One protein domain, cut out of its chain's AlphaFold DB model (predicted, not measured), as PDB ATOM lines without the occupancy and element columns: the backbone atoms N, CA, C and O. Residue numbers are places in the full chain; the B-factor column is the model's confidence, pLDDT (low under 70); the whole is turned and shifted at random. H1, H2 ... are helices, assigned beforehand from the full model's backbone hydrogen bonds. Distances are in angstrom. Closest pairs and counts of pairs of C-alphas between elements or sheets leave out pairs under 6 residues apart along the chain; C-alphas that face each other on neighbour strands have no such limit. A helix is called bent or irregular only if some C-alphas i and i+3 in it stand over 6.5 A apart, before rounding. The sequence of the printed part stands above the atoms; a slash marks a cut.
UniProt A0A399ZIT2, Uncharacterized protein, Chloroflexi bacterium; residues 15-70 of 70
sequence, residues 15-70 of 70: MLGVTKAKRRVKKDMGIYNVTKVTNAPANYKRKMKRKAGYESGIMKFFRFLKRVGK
ATOM      1  N   MET A  15     -45.562 -26.048  34.575       92.12
ATOM      2  CA  MET A  15     -46.889 -26.197  35.187       92.12
ATOM      3  C   MET A  15     -47.752 -24.950  34.961       92.12
ATOM      4  O   MET A  15     -48.863 -25.069  34.465       92.12
ATOM      5  N   LEU A  16     -47.191 -23.757  35.179       94.50
ATOM      6  CA  LEU A  16     -47.844 -22.462  34.942       94.50
ATOM      7  C   LEU A  16     -48.038 -22.119  33.450       94.50
ATOM      8  O   LEU A  16     -48.444 -21.013  33.114       94.50
ATOM      9  N   GLY A  17     -47.667 -22.999  32.512       92.75
ATOM     10  CA  GLY A  17     -47.883 -22.783  31.073       92.75
ATOM     11  C   GLY A  17     -47.007 -21.708  30.409       92.75
ATOM     12  O   GLY A  17     -46.941 -21.661  29.179       92.75
ATOM     13  N   VAL A  18     -46.244 -20.920  31.173       95.44
ATOM     14  CA  VAL A  18     -45.351 -19.848  30.683       95.44
ATOM     15  C   VAL A  18     -44.408 -20.337  29.579       95.44
ATOM     16  O   VAL A  18     -44.181 -19.664  28.572       95.44
ATOM     17  N   THR A  19     -43.885 -21.559  29.720       95.06
ATOM     18  CA  THR A  19     -42.997 -22.161  28.709       95.06
ATOM     19  C   THR A  19     -43.718 -22.425  27.382       95.06
ATOM     20  O   THR A  19     -43.124 -22.258  26.313       95.06
ATOM     21  N   LYS A  20     -44.996 -22.830  27.432       95.00
ATOM     22  CA  LYS A  20     -45.826 -23.050  26.237       95.00
ATOM     23  C   LYS A  20     -46.132 -21.715  25.554       95.00
ATOM     24  O   LYS A  20     -45.921 -21.618  24.347       95.00
ATOM     25  N   ALA A  21     -46.521 -20.693  26.319       96.50
ATOM     26  CA  ALA A  21     -46.793 -19.348  25.807       96.50
ATOM     27  C   ALA A  21     -45.562 -18.741  25.114       96.50
ATOM     28  O   ALA A  21     -45.613 -18.405  23.932       96.50
ATOM     29  N   LYS A  22     -44.403 -18.742  25.788       95.31
ATOM     30  CA  LYS A  22     -43.128 -18.282  25.207       95.31
ATOM     31  C   LYS A  22     -42.765 -19.034  23.924       95.31
ATOM     32  O   LYS A  22     -42.208 -18.453  22.993       95.31
ATOM     33  N   ARG A  23     -43.039 -20.342  23.868       95.75
ATOM     34  CA  ARG A  23     -42.776 -21.154  22.673       95.75
ATOM     35  C   ARG A  23     -43.700 -20.776  21.516       95.75
ATOM     36  O   ARG A  23     -43.201 -20.746  20.396       95.75
ATOM     37  N   ARG A  24     -44.984 -20.517  21.780       95.81
ATOM     38  CA  ARG A  24     -45.965 -20.084  20.773       95.81
ATOM     39  C   ARG A  24     -45.554 -18.741  20.171       95.81
ATOM     40  O   ARG A  24     -45.255 -18.699  18.991       95.81
ATOM     41  N   VAL A  25     -45.312 -17.737  21.012       96.44
ATOM     42  CA  VAL A  25     -44.852 -16.406  20.580       96.44
ATOM     43  C   VAL A  25     -43.601 -16.488  19.689       96.44
ATOM     44  O   VAL A  25     -43.556 -15.905  18.614       96.44
ATOM     45  N   LYS A  26     -42.595 -17.295  20.057       95.44
ATOM     46  CA  LYS A  26     -41.397 -17.500  19.216       95.44
ATOM     47  C   LYS A  26     -41.662 -18.198  17.875       95.44
ATOM     48  O   LYS A  26     -40.874 -18.016  16.948       95.44
ATOM     49  N   LYS A  27     -42.685 -19.054  17.794       94.75
ATOM     50  CA  LYS A  27     -43.106 -19.682  16.533       94.75
ATOM     51  C   LYS A  27     -43.809 -18.668  15.648       94.75
ATOM     52  O   LYS A  27     -43.434 -18.563  14.487       94.75
ATOM     53  N   ASP A  28     -44.737 -17.916  16.222       94.62
ATOM     54  CA  ASP A  28     -45.558 -16.948  15.495       94.62
ATOM     55  C   ASP A  28     -44.689 -15.808  14.943       94.62
ATOM     56  O   ASP A  28     -44.812 -15.441  13.783       94.62
ATOM     57  N   MET A  29     -43.691 -15.351  15.710       93.81
ATOM     58  CA  MET A  29     -42.686 -14.377  15.251       93.81
ATOM     59  C   MET A  29     -41.670 -14.942  14.237       93.81
ATOM     60  O   MET A  29     -40.699 -14.271  13.901       93.81
ATOM     61  N   GLY A  30     -41.787 -16.203  13.808       92.19
ATOM     62  CA  GLY A  30     -40.886 -16.796  12.812       92.19
ATOM     63  C   GLY A  30     -39.430 -16.992  13.267       92.19
ATOM     64  O   GLY A  30     -38.597 -17.441  12.480       92.19
ATOM     65  N   ILE A  31     -39.099 -16.742  14.541       93.06
ATOM     66  CA  ILE A  31     -37.726 -16.843  15.074       93.06
ATOM     67  C   ILE A  31     -37.142 -18.241  14.848       93.06
ATOM     68  O   ILE A  31     -35.954 -18.395  14.554       93.06
ATOM     69  N   TYR A  32     -37.965 -19.286  14.962       91.88
ATOM     70  CA  TYR A  32     -37.507 -20.651  14.699       91.88
ATOM     71  C   TYR A  32     -37.134 -20.894  13.233       91.88
ATOM     72  O   TYR A  32     -36.243 -21.700  12.978       91.88
ATOM     73  N   ASN A  33     -37.747 -20.185  12.285       91.38
ATOM     74  CA  ASN A  33     -37.409 -20.309  10.867       91.38
ATOM     75  C   ASN A  33     -36.037 -19.688  10.596       91.38
ATOM     76  O   ASN A  33     -35.166 -20.347  10.030       91.38
ATOM     77  N   VAL A  34     -35.805 -18.480  11.115       92.31
ATOM     78  CA  VAL A  34     -34.514 -17.787  10.991       92.31
ATOM     79  C   VAL A  34     -33.406 -18.586  11.674       92.31
ATOM     80  O   VAL A  34     -32.395 -18.924  11.061       92.31
ATOM     81  N   THR A  35     -33.616 -18.976  12.935       93.25
ATOM     82  CA  THR A  35     -32.612 -19.735  13.698       93.25
ATOM     83  C   THR A  35     -32.338 -21.119  13.117       93.25
ATOM     84  O   THR A  35     -31.226 -21.626  13.259       93.25
ATOM     85  N   LYS A  36     -33.308 -21.756  12.449       91.25
ATOM     86  CA  LYS A  36     -33.082 -23.026  11.748       91.25
ATOM     87  C   LYS A  36     -32.090 -22.849  10.603       91.25
ATOM     88  O   LYS A  36     -31.187 -23.675  10.484       91.25
ATOM     89  N   VAL A  37     -32.243 -21.795   9.803       92.19
ATOM     90  CA  VAL A  37     -31.361 -21.506   8.662       92.19
ATOM     91  C   VAL A  37     -29.963 -21.140   9.148       92.19
ATOM     92  O   VAL A  37     -28.992 -21.771   8.734       92.19
ATOM     93  N   THR A  38     -29.848 -20.215  10.103       93.31
ATOM     94  CA  THR A  38     -28.535 -19.781  10.609       93.31
ATOM     95  C   THR A  38     -27.756 -20.917  11.280       93.31
ATOM     96  O   THR A  38     -26.541 -21.015  11.131       93.31
ATOM     97  N   ASN A  39     -28.441 -21.838  11.968       93.88
ATOM     98  CA  ASN A  39     -27.798 -22.988  12.614       93.88
ATOM     99  C   ASN A  39     -27.631 -24.216  11.701       93.88
ATOM    100  O   ASN A  39     -26.964 -25.181  12.099       93.88
ATOM    101  N   ALA A  40     -28.226 -24.225  10.504       92.75
ATOM    102  CA  ALA A  40     -28.166 -25.345   9.568       92.75
ATOM    103  C   ALA A  40     -26.732 -25.829   9.267       92.75
ATOM    104  O   ALA A  40     -26.493 -27.032   9.426       92.75
ATOM    105  N   PRO A  41     -25.751 -24.966   8.923       92.81
ATOM    106  CA  PRO A  41     -24.406 -25.432   8.578       92.81
ATOM    107  C   PRO A  41     -23.694 -26.097   9.763       92.81
ATOM    108  O   PRO A  41     -23.122 -27.184   9.635       92.81
ATOM    109  N   ALA A  42     -23.786 -25.503  10.956       92.12
ATOM    110  CA  ALA A  42     -23.200 -26.070  12.167       92.12
ATOM    111  C   ALA A  42     -23.832 -27.427  12.521       92.12
ATOM    112  O   ALA A  42     -23.133 -28.380  12.890       92.12
ATOM    113  N   ASN A  43     -25.152 -27.547  12.374       92.44
ATOM    114  CA  ASN A  43     -25.872 -28.794  12.615       92.44
ATOM    115  C   ASN A  43     -25.529 -29.869  11.580       92.44
ATOM    116  O   ASN A  43     -25.360 -31.033  11.956       92.44
ATOM    117  N   TYR A  44     -25.352 -29.491  10.313       92.81
ATOM    118  CA  TYR A  44     -24.916 -30.403   9.260       92.81
ATOM    119  C   TYR A  44     -23.519 -30.957   9.549       92.81
ATOM    120  O   TYR A  44     -23.338 -32.175   9.599       92.81
ATOM    121  N   LYS A  45     -22.560 -30.089   9.894       91.06
ATOM    122  CA  LYS A  45     -21.209 -30.498  10.313       91.06
ATOM    123  C   LYS A  45     -21.248 -31.481  11.488       91.06
ATOM    124  O   LYS A  45     -20.557 -32.499  11.466       91.06
ATOM    125  N   ARG A  46     -22.075 -31.216  12.508       90.00
ATOM    126  CA  ARG A  46     -22.261 -32.130  13.654       90.00
ATOM    127  C   ARG A  46     -22.854 -33.473  13.222       90.00
ATOM    128  O   ARG A  46     -22.398 -34.508  13.699       90.00
ATOM    129  N   LYS A  47     -23.844 -33.473  12.324       90.56
ATOM    130  CA  LYS A  47     -24.457 -34.701  11.792       90.56
ATOM    131  C   LYS A  47     -23.434 -35.538  11.028       90.56
ATOM    132  O   LYS A  47     -23.342 -36.736  11.281       90.56
ATOM    133  N   MET A  48     -22.632 -34.906  10.174       90.12
ATOM    134  CA  MET A  48     -21.577 -35.576   9.413       90.12
ATOM    135  C   MET A  48     -20.508 -36.170  10.326       90.12
ATOM    136  O   MET A  48     -20.189 -37.343  10.186       90.12
ATOM    137  N   LYS A  49     -20.036 -35.427  11.335       87.75
ATOM    138  CA  LYS A  49     -19.091 -35.954  12.336       87.75
ATOM    139  C   LYS A  49     -19.624 -37.192  13.059       87.75
ATOM    140  O   LYS A  49     -18.891 -38.159  13.233       87.75
ATOM    141  N   ARG A  50     -20.899 -37.187  13.465       87.12
ATOM    142  CA  ARG A  50     -21.518 -38.355  14.116       87.12
ATOM    143  C   ARG A  50     -21.637 -39.542  13.164       87.12
ATOM    144  O   ARG A  50     -21.309 -40.649  13.569       87.12
ATOM    145  N   LYS A  51     -22.062 -39.308  11.916       86.88
ATOM    146  CA  LYS A  51     -22.136 -40.351  10.878       86.88
ATOM    147  C   LYS A  51     -20.766 -40.956  10.574       86.88
ATOM    148  O   LYS A  51     -20.654 -42.166  10.475       86.88
ATOM    149  N   ALA A  52     -19.733 -40.124  10.495       83.62
ATOM    150  CA  ALA A  52     -18.356 -40.541  10.250       83.62
ATOM    151  C   ALA A  52     -17.677 -41.187  11.477       83.62
ATOM    152  O   ALA A  52     -16.466 -41.372  11.477       83.62
ATOM    153  N   GLY A  53     -18.408 -41.453  12.567       83.88
ATOM    154  CA  GLY A  53     -17.838 -42.062  13.771       83.88
ATOM    155  C   GLY A  53     -16.823 -41.180  14.505       83.88
ATOM    156  O   GLY A  53     -16.157 -41.656  15.419       83.88
ATOM    157  N   TYR A  54     -16.726 -39.886  14.179       76.69
ATOM    158  CA  TYR A  54     -15.777 -38.943  14.791       76.69
ATOM    159  C   TYR A  54     -16.017 -38.740  16.295       76.69
ATOM    160  O   TYR A  54     -15.132 -38.294  17.017       76.69
ATOM    161  N   GLU A  55     -17.219 -39.055  16.779       78.50
ATOM    162  CA  GLU A  55     -17.582 -39.004  18.202       78.50
ATOM    163  C   GLU A  55     -17.534 -40.380  18.893       78.50
ATOM    164  O   GLU A  55     -17.893 -40.475  20.071       78.50
ATOM    165  N   SER A  56     -17.100 -41.435  18.188       79.88
ATOM    166  CA  SER A  56     -16.887 -42.764  18.776       79.88
ATOM    167  C   SER A  56     -15.787 -42.727  19.841       79.88
ATOM    168  O   SER A  56     -14.895 -41.875  19.801       79.88
ATOM    169  N   GLY A  57     -15.845 -43.657  20.801       78.81
ATOM    170  CA  GLY A  57     -14.834 -43.769  21.861       78.81
ATOM    171  C   GLY A  57     -13.416 -43.905  21.297       78.81
ATOM    172  O   GLY A  57     -12.511 -43.207  21.742       78.81
ATOM    173  N   ILE A  58     -13.265 -44.695  20.231       77.69
ATOM    174  CA  ILE A  58     -11.992 -44.938  19.542       77.69
ATOM    175  C   ILE A  58     -11.447 -43.646  18.905       77.69
ATOM    176  O   ILE A  58     -10.316 -43.247  19.169       77.69
ATOM    177  N   MET A  59     -12.259 -42.915  18.133       81.88
ATOM    178  CA  MET A  59     -11.843 -41.630  17.540       81.88
ATOM    179  C   MET A  59     -11.540 -40.546  18.583       81.88
ATOM    180  O   MET A  59     -10.694 -39.677  18.350       81.88
ATOM    181  N   LYS A  60     -12.230 -40.560  19.730       83.94
ATOM    182  CA  LYS A  60     -11.929 -39.655  20.848       83.94
ATOM    183  C   LYS A  60     -10.585 -39.988  21.487       83.94
ATOM    184  O   LYS A  60      -9.822 -39.061  21.748       83.94
ATOM    185  N   PHE A  61     -10.282 -41.272  21.665       83.94
ATOM    186  CA  PHE A  61      -8.992 -41.737  22.172       83.94
ATOM    187  C   PHE A  61      -7.840 -41.338  21.242       83.94
ATOM    188  O   PHE A  61      -6.892 -40.697  21.684       83.94
ATOM    189  N   PHE A  62      -7.970 -41.564  19.930       84.94
ATOM    190  CA  PHE A  62      -6.964 -41.110  18.961       84.94
ATOM    191  C   PHE A  62      -6.782 -39.586  18.947       84.94
ATOM    192  O   PHE A  62      -5.664 -39.089  18.816       84.94
ATOM    193  N   ARG A  63      -7.861 -38.809  19.121       83.31
ATOM    194  CA  ARG A  63      -7.763 -37.344  19.239       83.31
ATOM    195  C   ARG A  63      -7.056 -36.911  20.519       83.31
ATOM    196  O   ARG A  63      -6.348 -35.908  20.493       83.31
ATOM    197  N   PHE A  64      -7.276 -37.629  21.615       86.00
ATOM    198  CA  PHE A  64      -6.587 -37.395  22.877       86.00
ATOM    199  C   PHE A  64      -5.088 -37.667  22.731       86.00
ATOM    200  O   PHE A  64      -4.297 -36.767  22.994       86.00
ATOM    201  N   LEU A  65      -4.705 -38.824  22.182       85.38
ATOM    202  CA  LEU A  65      -3.304 -39.160  21.909       85.38
ATOM    203  C   LEU A  65      -2.618 -38.116  21.018       85.38
ATOM    204  O   LEU A  65      -1.554 -37.613  21.365       85.38
ATOM    205  N   LYS A  66      -3.269 -37.698  19.924       85.50
ATOM    206  CA  LYS A  66      -2.755 -36.635  19.040       85.50
ATOM    207  C   LYS A  66      -2.566 -35.287  19.750       85.50
ATOM    208  O   LYS A  66      -1.772 -34.469  19.299       85.50
ATOM    209  N   ARG A  67      -3.340 -35.012  20.801       83.88
ATOM    210  CA  ARG A  67      -3.272 -33.756  21.559       83.88
ATOM    211  C   ARG A  67      -2.207 -33.788  22.654       83.88
ATOM    212  O   ARG A  67      -1.717 -32.726  22.996       83.88
ATOM    213  N   VAL A  68      -1.904 -34.965  23.196       86.06
ATOM    214  CA  VAL A  68      -0.872 -35.170  24.227       86.06
ATOM    215  C   VAL A  68       0.516 -35.326  23.607       86.06
ATOM    216  O   VAL A  68       1.492 -34.879  24.188       86.06
ATOM    217  N   GLY A  69       0.612 -35.928  22.419       76.12
ATOM    218  CA  GLY A  69       1.871 -36.054  21.675       76.12
ATOM    219  C   GLY A  69       2.293 -34.797  20.906       76.12
ATOM    220  O   GLY A  69       3.099 -34.906  19.987       76.12
ATOM    221  N   LYS A  70       1.701 -33.640  21.209       54.72
ATOM    222  CA  LYS A  70       2.037 -32.333  20.640       54.72
ATOM    223  C   LYS A  70       2.427 -31.406  21.778       54.72
ATOM    224  O   LYS A  70       3.351 -30.600  21.560       54.72
TER     225      LYS A  70
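This is residues 15 to 70 of the 70 residues of an uncharacterized protein of Chloroflexi bacterium (UniProt A0A399ZIT2). Three helices strung end to end make an open zigzag without a core: H1 and H2 form a corner, H2 bends, and H3 follows. The printed part has 56 residues, no named strand and the class all helix. It is extended, with radius of gyration of the C-alphas 18.8 A and spans of 51 by 28 by 21 A.

H1, residues 18 to 28, is close to but not clearly touching H2a, residues 31 to 38, at a steep tilt of 64 degrees, the same way; their closest C-alphas, Lys 26 and Tyr 32, are 6.7 A apart. H2, residues 31 to 51, was assigned as one helix by its hydrogen bonds but is bent, with C-alphas 38 and 41 7.3 A apart. H2a and H2b, residues 41 to 51, stand at a steep tilt of 67 degrees, only just short of about perpendicular. H3, residues 57 to 68, is apart from H1, H2a and H2b. Every O i to N i+4 pair in H1, H2a, H2b and H3 is within hydrogen-bond range.

H1, 15.5 A from first to last C-alpha, begins at (-45.351, -19.848, 30.683). H2a measures 10.6 A, H2b 15.3 A. H3, 16.6 A, ends at (-0.872, -35.170, 24.227).

The farthest C-alphas, Leu 16 and Gly 69, are 53.2 A apart. The printed part has no cut, both links are tight, and pLDDT is under 70 at residue 70.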